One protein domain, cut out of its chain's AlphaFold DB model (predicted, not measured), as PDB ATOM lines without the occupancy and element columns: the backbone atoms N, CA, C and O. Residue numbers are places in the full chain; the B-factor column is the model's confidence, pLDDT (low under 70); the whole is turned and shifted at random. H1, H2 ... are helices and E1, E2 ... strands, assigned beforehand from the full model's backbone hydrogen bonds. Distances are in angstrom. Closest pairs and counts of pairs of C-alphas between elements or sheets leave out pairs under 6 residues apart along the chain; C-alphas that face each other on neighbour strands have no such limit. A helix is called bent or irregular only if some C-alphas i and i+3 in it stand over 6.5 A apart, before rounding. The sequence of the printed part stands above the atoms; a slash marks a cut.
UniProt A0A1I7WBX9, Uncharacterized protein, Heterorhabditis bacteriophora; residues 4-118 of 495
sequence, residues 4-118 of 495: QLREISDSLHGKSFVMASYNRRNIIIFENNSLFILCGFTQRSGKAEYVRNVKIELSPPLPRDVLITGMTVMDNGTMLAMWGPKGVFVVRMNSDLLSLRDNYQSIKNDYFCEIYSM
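Overview. This is residues 4 to 118 of the 495 residues of an uncharacterized protein of Heterorhabditis bacteriophora (UniProt A0A1I7WBX9). One long sheet folds back on itself into a flattened, nearly closed barrel, with E1, E2, E3 and E6 on one side, E9, E8 and E7 on the other, and E10 as the hinge. The short hairpin E4 and E5 reaches away from this body, with H1 beside E5, and H2 sits near E3 and E10. The printed part has 115 residues, running H1 E1 E2 E3 E4 E5 E6 E7 E8 E9 H2 E10, and its class is mixed, helices and strands. The large sheet is mixed, in the order E1 E2 E3 E6 E10 E9 E8 E7, and E4 and E5 make a separate antiparallel sheet. The whole is compact, with a radius of gyration of the C-alphas of 13.9 A and spans of 43 by 33 by 22 A.

Along the chain. H1, residues 5 to 12, begins at C-alpha 5 (89.226, 25.792, 2.000). E1 is residues 17 to 21, E2 26 to 31 and E3 34 to 39, and E2 and E3 are each 16.1 A long. E4, residues 42 to 44, and E5, residues 47 to 50, precede E6, residues 52 to 59, 22.6 A long from C-alpha 52 (80.057, 30.769, 5.299). E7 is residues 70 to 73, E8 79 to 84, 16.9 A, and E9 87 to 92, 16.5 A. H2, residues 95 to 101, is only just irregular: C-alphas 98 and 101 are 6.9 A apart. E10, residues 110 to 117, spans 21.9 A and ends at C-alpha 117 (79.452, 17.818, 31.151).

Arrangement. E1 E2 E3 and E7 E8 E9 are meanders, each strand the antiparallel neighbour of the one before; N 29 and O 36 of E2 and E3 are 2.8 A apart, and N 82 and O 89 of E8 and E9 also 2.8 A. E6 and E10 are parallel at 41 degrees, with N 57 and O 111 at 2.8 A. Pairing of E10 is staggered: its residues 110 to 114 pair with E6 and 114 to 117 with E9, where N 116 and O 90 are 2.8 A apart. The closest C-alphas of the edge strands E1 and E7, Ala 20 and Thr 72, are 5.6 A apart. H2 is on the sheet at a height of 8.6 A, only just over none of the strands, since 2 of its C-alphas fall on E3. The closest C-alphas of H1 and E5 are Leu 5 and Glu 49, 5.6 A. In H1 every O i to N i+4 pair is within hydrogen-bond range; in H2 0 of 3 are, with 3 of 4 O i to N i+3 pairs.

Size, cuts and confidence. The C-alphas of Ser 45 and Met 118, the two farthest apart, are 44.5 A apart. The printed part has no cut and no long link. Mean pLDDT of the printed part is 83.7, and residues 101 to 102 are under 70.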
ATOM      1  N   GLN A   4      87.827  30.006   0.087       77.69
ATOM      2  CA  GLN A   4      88.564  28.800  -0.289       77.69
ATOM      3  C   GLN A   4      88.928  28.002   0.959       77.69
ATOM      4  O   GLN A   4      89.378  28.569   1.950       77.69
ATOM      5  N   LEU A   5      88.825  26.670   0.893       74.56
ATOM      6  CA  LEU A   5      89.226  25.792   2.000       74.56
ATOM      7  C   LEU A   5      90.694  25.998   2.422       74.56
ATOM      8  O   LEU A   5      91.041  25.802   3.583       74.56
ATOM      9  N   ARG A   6      91.543  26.451   1.489       73.44
ATOM     10  CA  ARG A   6      92.947  26.784   1.753       73.44
ATOM     11  C   ARG A   6      93.110  27.844   2.841       73.44
ATOM     12  O   ARG A   6      93.986  27.695   3.675       73.44
ATOM     13  N   GLU A   7      92.240  28.852   2.883       77.31
ATOM     14  CA  GLU A   7      92.309  29.912   3.899       77.31
ATOM     15  C   GLU A   7      92.142  29.342   5.314       77.31
ATOM     16  O   GLU A   7      92.810  29.767   6.254       77.31
ATOM     17  N   ILE A   8      91.289  28.325   5.454       78.69
ATOM     18  CA  ILE A   8      91.090  27.626   6.721       78.69
ATOM     19  C   ILE A   8      92.262  26.706   7.021       78.69
ATOM     20  O   ILE A   8      92.745  26.705   8.148       78.69
ATOM     21  N   SER A   9      92.734  25.954   6.028       74.88
ATOM     22  CA  SER A   9      93.910  25.096   6.184       74.88
ATOM     23  C   SER A   9      95.117  25.892   6.682       74.88
ATOM     24  O   SER A   9      95.753  25.483   7.648       74.88
ATOM     25  N   ASP A  10      95.357  27.072   6.105       78.44
ATOM     26  CA  ASP A  10      96.416  27.982   6.537       78.44
ATOM     27  C   ASP A  10      96.163  28.488   7.973       78.44
ATOM     28  O   ASP A  10      97.095  28.593   8.769       78.44
ATOM     29  N   SER A  11      94.903  28.750   8.345       78.62
ATOM     30  CA  SER A  11      94.535  29.198   9.700       78.62
ATOM     31  C   SER A  11      94.657  28.117  10.781       78.62
ATOM     32  O   SER A  11      94.890  28.449  11.946       78.62
ATOM     33  N   LEU A  12      94.498  26.846  10.402       80.19
ATOM     34  CA  LEU A  12      94.592  25.677  11.278       80.19
ATOM     35  C   LEU A  12      96.010  25.102  11.327       80.19
ATOM     36  O   LEU A  12      96.312  24.280  12.192       80.19
ATOM     37  N   HIS A  13      96.891  25.526  10.419       80.06
ATOM     38  CA  HIS A  13      98.241  24.997  10.323       80.06
ATOM     39  C   HIS A  13      99.014  25.177  11.639       80.06
ATOM     40  O   HIS A  13      99.116  26.279  12.181       80.06
ATOM     41  N   GLY A  14      99.560  24.073  12.160       77.94
ATOM     42  CA  GLY A  14     100.309  24.049  13.420       77.94
ATOM     43  C   GLY A  14      99.452  24.145  14.687       77.94
ATOM     44  O   GLY A  14     100.008  24.252  15.779       77.94
ATOM     45  N   LYS A  15      98.120  24.105  14.571       82.62
ATOM     46  CA  LYS A  15      97.200  24.142  15.711       82.62
ATOM     47  C   LYS A  15      96.540  22.787  15.930       82.62
ATOM     48  O   LYS A  15      96.312  22.040  14.985       82.62
ATOM     49  N   SER A  16      96.203  22.499  17.185       83.69
ATOM     50  CA  SER A  16      95.365  21.348  17.521       83.69
ATOM     51  C   SER A  16      93.901  21.696  17.270       83.69
ATOM     52  O   SER A  16      93.401  22.699  17.790       83.69
ATOM     53  N   PHE A  17      93.230  20.877  16.470       88.81
ATOM     54  CA  PHE A  17      91.803  20.979  16.207       88.81
ATOM     55  C   PHE A  17      91.204  19.581  16.084       88.81
ATOM     56  O   PHE A  17      91.898  18.619  15.761       88.81
ATOM     57  N   VAL A  18      89.900  19.481  16.315       87.75
ATOM     58  CA  VAL A  18      89.113  18.298  15.953       87.75
ATOM     59  C   VAL A  18      88.020  18.723  14.981       87.75
ATOM     60  O   VAL A  18      87.548  19.862  15.034       87.75
ATOM     61  N   MET A  19      87.615  17.827  14.084       89.69
ATOM     62  CA  MET A  19      86.561  18.079  13.095       89.69
ATOM     63  C   MET A  19      85.560  16.923  13.031       89.69
ATOM     64  O   MET A  19      85.895  15.793  13.368       89.69
ATOM     65  N   ALA A  20      84.332  17.217  12.608       85.56
ATOM     66  CA  ALA A  20      83.281  16.235  12.364       85.56
ATOM     67  C   ALA A  20      82.348  16.711  11.241       85.56
ATOM     68  O   ALA A  20      82.242  17.913  10.963       85.56
ATOM     69  N   SER A  21      81.651  15.775  10.595       82.25
ATOM     70  CA  SER A  21      80.584  16.108   9.644       82.25
ATOM     71  C   SER A  21      79.406  16.761  10.378       82.25
ATOM     72  O   SER A  21      79.021  16.318  11.458       82.25
ATOM     73  N   TYR A  22      78.824  17.821   9.811       83.69
ATOM     74  CA  TYR A  22      77.657  18.515  10.361       83.69
ATOM     75  C   TYR A  22      76.585  18.705   9.286       83.69
ATOM     76  O   TYR A  22      76.449  19.772   8.675       83.69
ATOM     77  N   ASN A  23      75.768  17.673   9.074       78.06
ATOM     78  CA  ASN A  23      74.865  17.560   7.925       78.06
ATOM     79  C   ASN A  23      75.604  17.589   6.563       78.06
ATOM     80  O   ASN A  23      76.751  18.006   6.440       78.06
ATOM     81  N   ARG A  24      74.865  17.270   5.492       70.19
ATOM     82  CA  ARG A  24      75.349  16.936   4.133       70.19
ATOM     83  C   ARG A  24      76.393  17.838   3.480       70.19
ATOM     84  O   ARG A  24      76.960  17.465   2.456       70.19
ATOM     85  N   ARG A  25      76.536  19.076   3.940       79.31
ATOM     86  CA  ARG A  25      77.350  20.113   3.291       79.31
ATOM     87  C   ARG A  25      78.106  20.982   4.275       79.31
ATOM     88  O   ARG A  25      78.598  22.029   3.858       79.31
ATOM     89  N   ASN A  26      78.155  20.614   5.550       86.06
ATOM     90  CA  ASN A  26      78.848  21.431   6.528       86.06
ATOM     91  C   ASN A  26      79.803  20.580   7.354       86.06
ATOM     92  O   ASN A  26      79.580  19.392   7.562       86.06
ATOM     93  N   ILE A  27      80.879  21.208   7.799       88.19
ATOM     94  CA  ILE A  27      81.875  20.602   8.680       88.19
ATOM     95  C   ILE A  27      81.887  21.440   9.941       88.19
ATOM     96  O   ILE A  27      81.879  22.668   9.859       88.19
ATOM     97  N   ILE A  28      81.887  20.788  11.091       91.56
ATOM     98  CA  ILE A  28      82.064  21.448  12.376       91.56
ATOM     99  C   ILE A  28      83.494  21.226  12.840       91.56
ATOM    100  O   ILE A  28      84.037  20.134  12.687       91.56
ATOM    101  N   ILE A  29      84.120  22.282  13.342       93.00
ATOM    102  CA  ILE A  29      85.515  22.296  13.770       93.00
ATOM    103  C   ILE A  29      85.562  22.887  15.171       93.00
ATOM    104  O   ILE A  29      84.905  23.889  15.459       93.00
ATOM    105  N   PHE A  30      86.338  22.256  16.039       93.19
ATOM    106  CA  PHE A  30      86.659  22.771  17.356       93.19
ATOM    107  C   PHE A  30      88.152  23.082  17.423       93.19
ATOM    108  O   PHE A  30      88.992  22.208  17.210       93.19
ATOM    109  N   GLU A  31      88.472  24.336  17.723       90.56
ATOM    110  CA  GLU A  31      89.829  24.874  17.795       90.56
ATOM    111  C   GLU A  31      89.883  25.893  18.940       90.56
ATOM    112  O   GLU A  31      89.031  26.778  19.026       90.56
ATOM    113  N   ASN A  32      90.893  25.819  19.813       85.50
ATOM    114  CA  ASN A  32      91.142  26.834  20.850       85.50
ATOM    115  C   ASN A  32      89.896  27.198  21.695       85.50
ATOM    116  O   ASN A  32      89.577  28.374  21.883       85.50
ATOM    117  N   ASN A  33      89.171  26.190  22.193       82.94
ATOM    118  CA  ASN A  33      87.924  26.352  22.961       82.94
ATOM    119  C   ASN A  33      86.785  27.069  22.221       82.94
ATOM    120  O   ASN A  33      85.806  27.483  22.843       82.94
ATOM    121  N   SER A  34      86.891  27.201  20.903       87.75
ATOM    122  CA  SER A  34      85.860  27.768  20.047       87.75
ATOM    123  C   SER A  34      85.391  26.719  19.063       87.75
ATOM    124  O   SER A  34      86.176  25.932  18.537       87.75
ATOM    125  N   LEU A  35      84.093  26.725  18.810       93.19
ATOM    126  CA  LEU A  35      83.476  25.815  17.873       93.19
ATOM    127  C   LEU A  35      82.978  26.623  16.684       93.19
ATOM    128  O   LEU A  35      82.500  27.742  16.851       93.19
ATOM    129  N   PHE A  36      83.125  26.107  15.474       93.00
ATOM    130  CA  PHE A  36      82.641  26.796  14.289       93.00
ATOM    131  C   PHE A  36      82.210  25.823  13.202       93.00
ATOM    132  O   PHE A  36      82.731  24.720  13.084       93.00
ATOM    133  N   ILE A  37      81.219  26.235  12.418       91.94
ATOM    134  CA  ILE A  37      80.657  25.461  11.319       91.94
ATOM    135  C   ILE A  37      81.031  26.133  10.006       91.94
ATOM    136  O   ILE A  37      80.740  27.306   9.767       91.94
ATOM    137  N   LEU A  38      81.628  25.343   9.128       90.56
ATOM    138  CA  LEU A  38      81.896  25.684   7.745       90.56
ATOM    139  C   LEU A  38      80.725  25.225   6.893       90.56
ATOM    140  O   LEU A  38      80.521  24.030   6.702       90.56
ATOM    141  N   CYS A  39      79.945  26.172   6.396       88.06
ATOM    142  CA  CYS A  39      78.663  25.907   5.768       88.06
ATOM    143  C   CYS A  39      78.748  25.910   4.241       88.06
ATOM    144  O   CYS A  39      79.340  26.814   3.644       88.06
ATOM    145  N   GLY A  40      78.050  24.970   3.603       83.19
ATOM    146  CA  GLY A  40      77.802  24.982   2.162       83.19
ATOM    147  C   GLY A  40      79.012  24.603   1.313       83.19
ATOM    148  O   GLY A  40      79.319  25.302   0.348       83.19
ATOM    149  N   PHE A  41      79.687  23.506   1.651       81.62
ATOM    150  CA  PHE A  41      80.769  22.973   0.831       81.62
ATOM    151  C   PHE A  41      80.312  22.687  -0.601       81.62
ATOM    152  O   PHE A  41      79.295  22.034  -0.847       81.62
ATOM    153  N   THR A  42      81.092  23.180  -1.560       78.81
ATOM    154  CA  THR A  42      80.927  22.915  -2.989       78.81
ATOM    155  C   THR A  42      82.290  22.716  -3.634       78.81
ATOM    156  O   THR A  42      83.265  23.358  -3.246       78.81
ATOM    157  N   GLN A  43      82.363  21.844  -4.637       73.31
ATOM    158  CA  GLN A  43      83.552  21.708  -5.471       73.31
ATOM    159  C   GLN A  43      83.353  22.520  -6.749       73.31
ATOM    160  O   GLN A  43      82.356  22.348  -7.454       73.31
ATOM    161  N   ARG A  44      84.298  23.407  -7.064       72.75
ATOM    162  CA  ARG A  44      84.304  24.160  -8.321       72.75
ATOM    163  C   ARG A  44      85.714  24.181  -8.887       72.75
ATOM    164  O   ARG A  44      86.660  24.532  -8.190       72.75
ATOM    165  N   SER A  45      85.858  23.776 -10.147       77.38
ATOM    166  CA  SER A  45      87.158  23.756 -10.839       77.38
ATOM    167  C   SER A  45      88.242  22.973 -10.079       77.38
ATOM    168  O   SER A  45      89.383  23.416  -9.980       77.38
ATOM    169  N   GLY A  46      87.865  21.839  -9.473       72.44
ATOM    170  CA  GLY A  46      88.772  20.998  -8.684       72.44
ATOM    171  C   GLY A  46      89.132  21.537  -7.294       72.44
ATOM    172  O   GLY A  46      89.860  20.870  -6.570       72.44
ATOM    173  N   LYS A  47      88.616  22.704  -6.886       70.31
ATOM    174  CA  LYS A  47      88.866  23.301  -5.567       70.31
ATOM    175  C   LYS A  47      87.632  23.209  -4.675       70.31
ATOM    176  O   LYS A  47      86.510  23.404  -5.143       70.31
ATOM    177  N   ALA A  48      87.852  22.923  -3.395       74.00
ATOM    178  CA  ALA A  48      86.813  22.959  -2.373       74.00
ATOM    179  C   ALA A  48      86.603  24.401  -1.879       74.00
ATOM    180  O   ALA A  48      87.540  25.074  -1.442       74.00
ATOM    181  N   GLU A  49      85.361  24.865  -1.950       81.25
ATOM    182  CA  GLU A  49      84.912  26.173  -1.475       81.25
ATOM    183  C   GLU A  49      83.777  25.993  -0.468       81.25
ATOM    184  O   GLU A  49      82.974  25.066  -0.597       81.25
ATOM    185  N   TYR A  50      83.655  26.920   0.479       86.69
ATOM    186  CA  TYR A  50      82.522  26.991   1.401       86.69
ATOM    187  C   TYR A  50      81.862  28.374   1.342       86.69
ATOM    188  O   TYR A  50      82.440  29.363   0.880       86.69
ATOM    189  N   VAL A  51      80.598  28.441   1.750       87.06
ATOM    190  CA  VAL A  51      79.774  29.651   1.649       87.06
ATOM    191  C   VAL A  51      79.974  30.559   2.854       87.06
ATOM    192  O   VAL A  51      79.998  31.779   2.696       87.06
ATOM    193  N   ARG A  52      80.066  29.987   4.059       86.88
ATOM    194  CA  ARG A  52      80.057  30.769   5.299       86.88
ATOM    195  C   ARG A  52      80.766  30.059   6.443       86.88
ATOM    196  O   ARG A  52      80.712  28.842   6.519       86.88
ATOM    197  N   ASN A  53      81.369  30.837   7.336       89.56
ATOM    198  CA  ASN A  53      81.844  30.376   8.635       89.56
ATOM    199  C   ASN A  53      80.897  30.900   9.729       89.56
ATOM    200  O   ASN A  53      80.570  32.090   9.721       89.56
ATOM    201  N   VAL A  54      80.432  30.027  10.619       90.50
ATOM    202  CA  VAL A  54      79.525  30.350  11.730       90.50
ATOM    203  C   VAL A  54      80.198  29.956  13.034       90.50
ATOM    204  O   VAL A  54      80.451  28.777  13.254       90.50
ATOM    205  N   LYS A  55      80.467  30.922  13.908       92.12
ATOM    206  CA  LYS A  55      81.048  30.684  15.228       92.12
ATOM    207  C   LYS A  55      79.960  30.257  16.215       92.12
ATOM    208  O   LYS A  55      78.828  30.738  16.192       92.12
ATOM    209  N   ILE A  56      80.320  29.345  17.102       92.19
ATOM    210  CA  ILE A  56      79.477  28.806  18.156       92.19
ATOM    211  C   ILE A  56      80.192  28.991  19.488       92.19
ATOM    212  O   ILE A  56      81.315  28.530  19.696       92.19
ATOM    213  N   GLU A  57      79.508  29.672  20.396       90.12
ATOM    214  CA  GLU A  57      79.930  29.875  21.771       90.12
ATOM    215  C   GLU A  57      79.233  28.856  22.673       90.12
ATOM    216  O   GLU A  57      78.014  28.666  22.626       90.12
ATOM    217  N   LEU A  58      80.033  28.167  23.483       90.69
ATOM    218  CA  LEU A  58      79.560  27.148  24.414       90.69
ATOM    219  C   LEU A  58      79.146  27.807  25.731       90.69
ATOM    220  O   LEU A  58      79.867  28.658  26.259       90.69
ATOM    221  N   SER A  59      77.994  27.406  26.266       85.25
ATOM    222  CA  SER A  59      77.468  27.895  27.541       85.25
ATOM    223  C   SER A  59      77.065  26.727  28.453       85.25
ATOM    224  O   SER A  59      76.116  26.012  28.124       85.25
ATOM    225  N   PRO A  60      77.725  26.532  29.610       89.31
ATOM    226  CA  PRO A  60      78.919  27.253  30.071       89.31
ATOM    227  C   PRO A  60      80.137  27.044  29.145       89.31
ATOM    228  O   PRO A  60      80.157  26.103  28.359       89.31
ATOM    229  N   PRO A  61      81.175  27.895  29.211       88.25
ATOM    230  CA  PRO A  61      82.410  27.634  28.478       88.25
ATOM    231  C   PRO A  61      83.087  26.358  28.999       88.25
ATOM    232  O   PRO A  61      83.005  26.046  30.190       88.25
ATOM    233  N   LEU A  62      83.801  25.649  28.119       88.62
ATOM    234  CA  LEU A  62      84.623  24.506  28.521       88.62
ATOM    235  C   LEU A  62      85.687  24.930  29.552       88.62
ATOM    236  O   LEU A  62      86.265  26.020  29.424       88.62
ATOM    237  N   PRO A  63      85.999  24.077  30.546       88.50
ATOM    238  CA  PRO A  63      87.127  24.311  31.439       88.50
ATOM    239  C   PRO A  63      88.437  24.468  30.651       88.50
ATOM    240  O   PRO A  63      88.658  23.809  29.636       88.50
ATOM    241  N   ARG A  64      89.328  25.356  31.108       88.00
ATOM    242  CA  ARG A  64      90.569  25.708  30.378       88.00
ATOM    243  C   ARG A  64      91.577  24.565  30.279       88.00
ATOM    244  O   ARG A  64      92.493  24.624  29.473       88.00
ATOM    245  N   ASP A  65      91.439  23.573  31.141       88.44
ATOM    246  CA  ASP A  65      92.326  22.430  31.291       88.44
ATOM    247  C   ASP A  65      91.793  21.165  30.596       88.44
ATOM    248  O   ASP A  65      92.411  20.101  30.713       88.44
ATOM    249  N   VAL A  66      90.650  21.264  29.911       89.31
ATOM    250  CA  VAL A  66      90.067  20.185  29.113       89.31
ATOM    251  C   VAL A  66      90.679  20.207  27.717       89.31
ATOM    252  O   VAL A  66      90.565  21.187  26.986       89.31
ATOM    253  N   LEU A  67      91.308  19.094  27.345       90.50
ATOM    254  CA  LEU A  67      91.754  18.826  25.983       90.50
ATOM    255  C   LEU A  67      90.699  17.961  25.296       90.50
ATOM    256  O   LEU A  67      90.470  16.837  25.736       90.50
ATOM    257  N   ILE A  68      90.083  18.471  24.231       91.62
ATOM    258  CA  ILE A  68      89.194  17.682  23.375       91.62
ATOM    259  C   ILE A  68      90.046  16.960  22.333       91.62
ATOM    260  O   ILE A  68      90.812  17.597  21.613       91.62
ATOM    261  N   THR A  69      89.919  15.639  22.274       88.12
ATOM    262  CA  THR A  69      90.672  14.766  21.361       88.12
ATOM    263  C   THR A  69      89.792  14.146  20.285       88.12
ATOM    264  O   THR A  69      90.312  13.629  19.305       88.12
ATOM    265  N   GLY A  70      88.469  14.213  20.430       85.75
ATOM    266  CA  GLY A  70      87.544  13.780  19.393       85.75
ATOM    267  C   GLY A  70      86.160  14.385  19.563       85.75
ATOM    268  O   GLY A  70      85.810  14.902  20.630       85.75
ATOM    269  N   MET A  71      85.384  14.355  18.483       91.25
ATOM    270  CA  MET A  71      83.986  14.757  18.506       91.25
ATOM    271  C   MET A  71      83.169  14.069  17.410       91.25
ATOM    272  O   MET A  71      83.709  13.657  16.388       91.25
ATOM    273  N   THR A  72      81.859  13.965  17.619       87.19
ATOM    274  CA  THR A  72      80.900  13.426  16.649       87.19
ATOM    275  C   THR A  72      79.563  14.144  16.768       87.19
ATOM    276  O   THR A  72      79.181  14.603  17.846       87.19
ATOM    277  N   VAL A  73      78.842  14.257  15.658       87.19
ATOM    278  CA  VAL A  73      77.545  14.933  15.579       87.19
ATOM    279  C   VAL A  73      76.468  13.881  15.355       87.19
ATOM    280  O   VAL A  73      76.636  12.987  14.537       87.19
ATOM    281  N   MET A  74      75.340  14.005  16.050       84.69
ATOM    282  CA  MET A  74      74.159  13.185  15.776       84.69
ATOM    283  C   MET A  74      73.645  13.440  14.348       84.69
ATOM    284  O   MET A  74      73.613  14.590  13.919       84.69
ATOM    285  N   ASP A  75      73.145  12.426  13.639       78.56
ATOM    286  CA  ASP A  75      72.706  12.521  12.226       78.56
ATOM    287  C   ASP A  75      71.690  13.641  11.932       78.56
ATOM    288  O   ASP A  75      71.591  14.177  10.823       78.56
ATOM    289  N   ASN A  76      70.892  14.009  12.934       81.38
ATOM    290  CA  ASN A  76      69.914  15.092  12.840       81.38
ATOM    291  C   ASN A  76      70.513  16.489  13.108       81.38
ATOM    292  O   ASN A  76      69.790  17.478  13.032       81.38
ATOM    293  N   GLY A  77      71.799  16.579  13.451       85.62
ATOM    294  CA  GLY A  77      72.534  17.806  13.759       85.62
ATOM    295  C   GLY A  77      72.170  18.469  15.089       85.62
ATOM    296  O   GLY A  77      72.616  19.587  15.343       85.62
ATOM    297  N   THR A  78      71.337  17.830  15.921       88.38
ATOM    298  CA  THR A  78      70.778  18.433  17.151       88.38
ATOM    299  C   THR A  78      71.715  18.371  18.345       88.38
ATOM    300  O   THR A  78      71.597  19.189  19.259       88.38
ATOM    301  N   MET A  79      72.648  17.424  18.341       90.56
ATOM    302  CA  MET A  79      73.623  17.249  19.404       90.56
ATOM    303  C   MET A  79      74.998  16.969  18.818       90.56
ATOM    304  O   MET A  79      75.125  16.328  17.776       90.56
ATOM    305  N   LEU A  80      76.013  17.432  19.530       92.00
ATOM    306  CA  LEU A  80      77.419  17.163  19.286       92.00
ATOM    307  C   LEU A  80      77.994  16.560  20.567       92.00
ATOM    308  O   LEU A  80      77.906  17.172  21.627       92.00
ATOM    309  N   ALA A  81      78.590  15.380  20.482       91.38
ATOM    310  CA  ALA A  81      79.398  14.831  21.560       91.38
ATOM    311  C   ALA A  81      80.865  15.192  21.313       91.38
ATOM    312  O   ALA A  81      81.373  15.012  20.211       91.38
ATOM    313  N   MET A  82      81.545  15.689  22.337       91.81
ATOM    314  CA  MET A  82      82.980  15.964  22.350       91.81
ATOM    315  C   MET A  82      83.595  15.183  23.504       91.81
ATOM    316  O   MET A  82      82.982  15.073  24.563       91.81
ATOM    317  N   TRP A  83      84.799  14.651  23.344       91.25
ATOM    318  CA  TRP A  83      85.443  13.883  24.407       91.25
ATOM    319  C   TRP A  83      86.936  14.145  24.480       91.25
ATOM    320  O   TRP A  83      87.574  14.608  23.532       91.25
ATOM    321  N   GLY A  84      87.485  13.835  25.647       89.12
ATOM    322  CA  GLY A  84      88.903  13.908  25.932       89.12
ATOM    323  C   GLY A  84      89.272  13.104  27.174       89.12
ATOM    324  O   GLY A  84      88.409  12.469  27.782       89.12
ATOM    325  N   PRO A  85      90.537  13.169  27.618       85.00
ATOM    326  CA  PRO A  85      91.023  12.384  28.754       85.00
ATOM    327  C   PRO A  85      90.291  12.651  30.076       85.00
ATOM    328  O   PRO A  85      90.349  11.833  30.988       85.00
ATOM    329  N   LYS A  86      89.645  13.817  30.203       84.44
ATOM    330  CA  LYS A  86      88.979  14.256  31.436       84.44
ATOM    331  C   LYS A  86      87.474  14.014  31.460       84.44
ATOM    332  O   LYS A  86      86.900  14.134  32.532       84.44
ATOM    333  N   GLY A  87      86.852  13.677  30.330       84.75
ATOM    334  CA  GLY A  87      85.406  13.492  30.287       84.75
ATOM    335  C   GLY A  87      84.800  13.542  28.890       84.75
ATOM    336  O   GLY A  87      85.486  13.721  27.878       84.75
ATOM    337  N   VAL A  88      83.478  13.388  28.870       88.00
ATOM    338  CA  VAL A  88      82.624  13.507  27.686       88.00
ATOM    339  C   VAL A  88      81.682  14.685  27.896       88.00
ATOM    340  O   VAL A  88      81.079  14.842  28.957       88.00
ATOM    341  N   PHE A  89      81.530  15.500  26.865       89.56
ATOM    342  CA  PHE A  89      80.701  16.690  26.858       89.56
ATOM    343  C   PHE A  89      79.673  16.578  25.743       89.56
ATOM    344  O   PHE A  89      80.016  16.288  24.599       89.56
ATOM    345  N   VAL A  90      78.411  16.836  26.059       90.88
ATOM    346  CA  VAL A  90      77.326  16.847  25.077       90.88
ATOM    347  C   VAL A  90      76.882  18.284  24.873       90.88
ATOM    348  O   VAL A  90      76.446  18.948  25.807       90.88
ATOM    349  N   VAL A  91      76.994  18.772  23.647       91.25
ATOM    350  CA  VAL A  91      76.564  20.101  23.227       91.25
ATOM    351  C   VAL A  91      75.226  19.972  22.521       91.25
ATOM    352  O   VAL A  91      75.101  19.267  21.520       91.25
ATOM    353  N   ARG A  92      74.215  20.675  23.022       91.38
ATOM    354  CA  ARG A  92      72.927  20.818  22.350       91.38
ATOM    355  C   ARG A  92      73.008  21.969  21.359       91.38
ATOM    356  O   ARG A  92      73.179  23.126  21.743       91.38
ATOM    357  N   MET A  93      72.848  21.637  20.086       90.25
ATOM    358  CA  MET A  93      72.933  22.596  18.993       90.25
ATOM    359  C   MET A  93      71.689  23.486  18.963       90.25
ATOM    360  O   MET A  93      70.567  23.032  19.201       90.25
ATOM    361  N   ASN A  94      71.885  24.768  18.652       88.06
ATOM    362  CA  ASN A  94      70.783  25.709  18.481       88.06
ATOM    363  C   ASN A  94      69.865  25.264  17.325       88.06
ATOM    364  O   ASN A  94      70.351  24.889  16.259       88.06
ATOM    365  N   SER A  95      68.542  25.335  17.506       85.50
ATOM    366  CA  SER A  95      67.569  24.908  16.490       85.50
ATOM    367  C   SER A  95      67.713  25.648  15.161       85.50
ATOM    368  O   SER A  95      67.465  25.066  14.107       85.50
ATOM    369  N   ASP A  96      68.160  26.902  15.187       85.12
ATOM    370  CA  ASP A  96      68.382  27.695  13.979       85.12
ATOM    371  C   ASP A  96      69.506  27.103  13.117       85.12
ATOM    372  O   ASP A  96      69.445  27.170  11.890       85.12
ATOM    373  N   LEU A  97      70.504  26.460  13.733       84.94
ATOM    374  CA  LEU A  97      71.584  25.776  13.017       84.94
ATOM    375  C   LEU A  97      71.083  24.528  12.282       84.94
ATOM    376  O   LEU A  97      71.668  24.132  11.283       84.94
ATOM    377  N   LEU A  98      69.954  23.945  12.687       78.81
ATOM    378  CA  LEU A  98      69.352  22.813  11.971       78.81
ATOM    379  C   LEU A  98      68.802  23.235  10.603       78.81
ATOM    380  O   LEU A  98      68.788  22.443   9.660       78.81
ATOM    381  N   SER A  99      68.409  24.507  10.469       75.44
ATOM    382  CA  SER A  99      67.941  25.088   9.204       75.44
ATOM    383  C   SER A  99      69.064  25.333   8.182       75.44
ATOM    384  O   SER A  99      68.787  25.680   7.030       75.44
ATOM    385  N   LEU A 100      70.329  25.072   8.554       70.25
ATOM    386  CA  LEU A 100      71.500  25.154   7.670       70.25
ATOM    387  C   LEU A 100      71.391  24.304   6.399       70.25
ATOM    388  O   LEU A 100      72.176  24.507   5.476       70.25
ATOM    389  N   ARG A 101      70.459  23.349   6.336       65.12
ATOM    390  CA  ARG A 101      70.276  22.494   5.158       65.12
ATOM    391  C   ARG A 101      69.845  23.279   3.915       65.12
ATOM    392  O   ARG A 101      70.325  22.960   2.829       65.12
ATOM    393  N   ASP A 102      69.028  24.321   4.084       66.50
ATOM    394  CA  ASP A 102      68.271  24.887   2.959       66.50
ATOM    395  C   ASP A 102      68.521  26.383   2.706       66.50
ATOM    396  O   ASP A 102      68.351  26.843   1.576       66.50
ATOM    397  N   ASN A 103      68.961  27.161   3.707       75.12
ATOM    398  CA  ASN A 103      69.148  28.605   3.530       75.12
ATOM    399  C   ASN A 103      70.308  29.199   4.345       75.12
ATOM    400  O   ASN A 103      70.148  29.647   5.475       75.12
ATOM    401  N   TYR A 104      71.483  29.305   3.724       75.19
ATOM    402  CA  TYR A 104      72.671  29.902   4.350       75.19
ATOM    403  C   TYR A 104      72.587  31.427   4.560       75.19
ATOM    404  O   TYR A 104      73.419  31.996   5.277       75.19
ATOM    405  N   GLN A 105      71.623  32.109   3.925       71.38
ATOM    406  CA  GLN A 105      71.540  33.574   3.930       71.38
ATOM    407  C   GLN A 105      70.915  34.128   5.215       71.38
ATOM    408  O   GLN A 105      71.301  35.208   5.653       71.38
ATOM    409  N   SER A 106      70.002  33.392   5.852       72.50
ATOM    410  CA  SER A 106      69.265  33.844   7.047       72.50
ATOM    411  C   SER A 106      69.997  33.615   8.373       72.50
ATOM    412  O   SER A 106      69.471  33.920   9.440       72.50
ATOM    413  N   ILE A 107      71.201  33.057   8.323       76.81
ATOM    414  CA  ILE A 107      71.906  32.540   9.499       76.81
ATOM    415  C   ILE A 107      72.683  33.671  10.175       76.81
ATOM    416  O   ILE A 107      73.101  34.625   9.515       76.81
ATOM    417  N   LYS A 108      72.851  33.618  11.494       80.50
ATOM    418  CA  LYS A 108      73.690  34.574  12.235       80.50
ATOM    419  C   LYS A 108      75.150  34.119  12.206       80.50
ATOM    420  O   LYS A 108      75.439  32.971  11.898       80.50
ATOM    421  N   ASN A 109      76.088  35.026  12.463       80.06
ATOM    422  CA  ASN A 109      77.500  34.632  12.538       80.06
ATOM    423  C   ASN A 109      77.838  33.937  13.855       80.06
ATOM    424  O   ASN A 109      78.750  33.121  13.856       80.06
ATOM    425  N   ASP A 110      77.083  34.222  14.917       80.50
ATOM    426  CA  ASP A 110      77.356  33.741  16.265       80.50
ATOM    427  C   ASP A 110      76.108  33.078  16.856       80.50
ATOM    428  O   ASP A 110      74.999  33.624  16.775       80.50
ATOM    429  N   TYR A 111      76.298  31.905  17.458       84.19
ATOM    430  CA  TYR A 111      75.263  31.157  18.168       84.19
ATOM    431  C   TYR A 111      75.741  30.724  19.544       84.19
ATOM    432  O   TYR A 111      76.902  30.379  19.719       84.19
ATOM    433  N   PHE A 112      74.810  30.654  20.493       82.25
ATOM    434  CA  PHE A 112      75.038  30.038  21.795       82.25
ATOM    435  C   PHE A 112      74.469  28.620  21.792       82.25
ATOM    436  O   PHE A 112      73.319  28.419  21.387       82.25
ATOM    437  N   CYS A 113      75.274  27.656  22.234       81.38
ATOM    438  CA  CYS A 113      74.865  26.264  22.413       81.38
ATOM    439  C   CYS A 113      75.100  25.834  23.863       81.38
ATOM    440  O   CYS A 113      76.120  26.165  24.469       81.38
ATOM    441  N   GLU A 114      74.138  25.102  24.421       79.62
ATOM    442  CA  GLU A 114      74.231  24.588  25.786       79.62
ATOM    443  C   GLU A 114      75.161  23.379  25.821       79.62
ATOM    444  O   GLU A 114      75.051  22.502  24.964       79.62
ATOM    445  N   ILE A 115      76.049  23.308  26.811       83.94
ATOM    446  CA  ILE A 115      76.923  22.153  27.020       83.94
ATOM    447  C   ILE A 115      76.638  21.489  28.361       83.94
ATOM    448  O   ILE A 115      76.517  22.136  29.402       83.94
ATOM    449  N   TYR A 116      76.568  20.169  28.323       81.94
ATOM    450  CA  TYR A 116      76.399  19.310  29.476       81.94
ATOM    451  C   TYR A 116      77.684  18.512  29.643       81.94
ATOM    452  O   TYR A 116      78.086  17.771  28.744       81.94
ATOM    453  N   SER A 117      78.344  18.687  30.784       74.56
ATOM    454  CA  SER A 117      79.452  17.818  31.151       74.56
ATOM    455  C   SER A 117      78.916  16.524  31.759       74.56
ATOM    456  O   SER A 117      78.089  16.563  32.673       74.56
ATOM    457  N   MET A 118      79.423  15.392  31.276       70.19
ATOM    458  CA  MET A 118      79.169  14.067  31.838       70.19
ATOM    459  C   MET A 118      80.238  13.688  32.882       70.19
ATOM    460  O   MET A 118      80.444  12.510  33.142       70.19
TER     461      MET A 118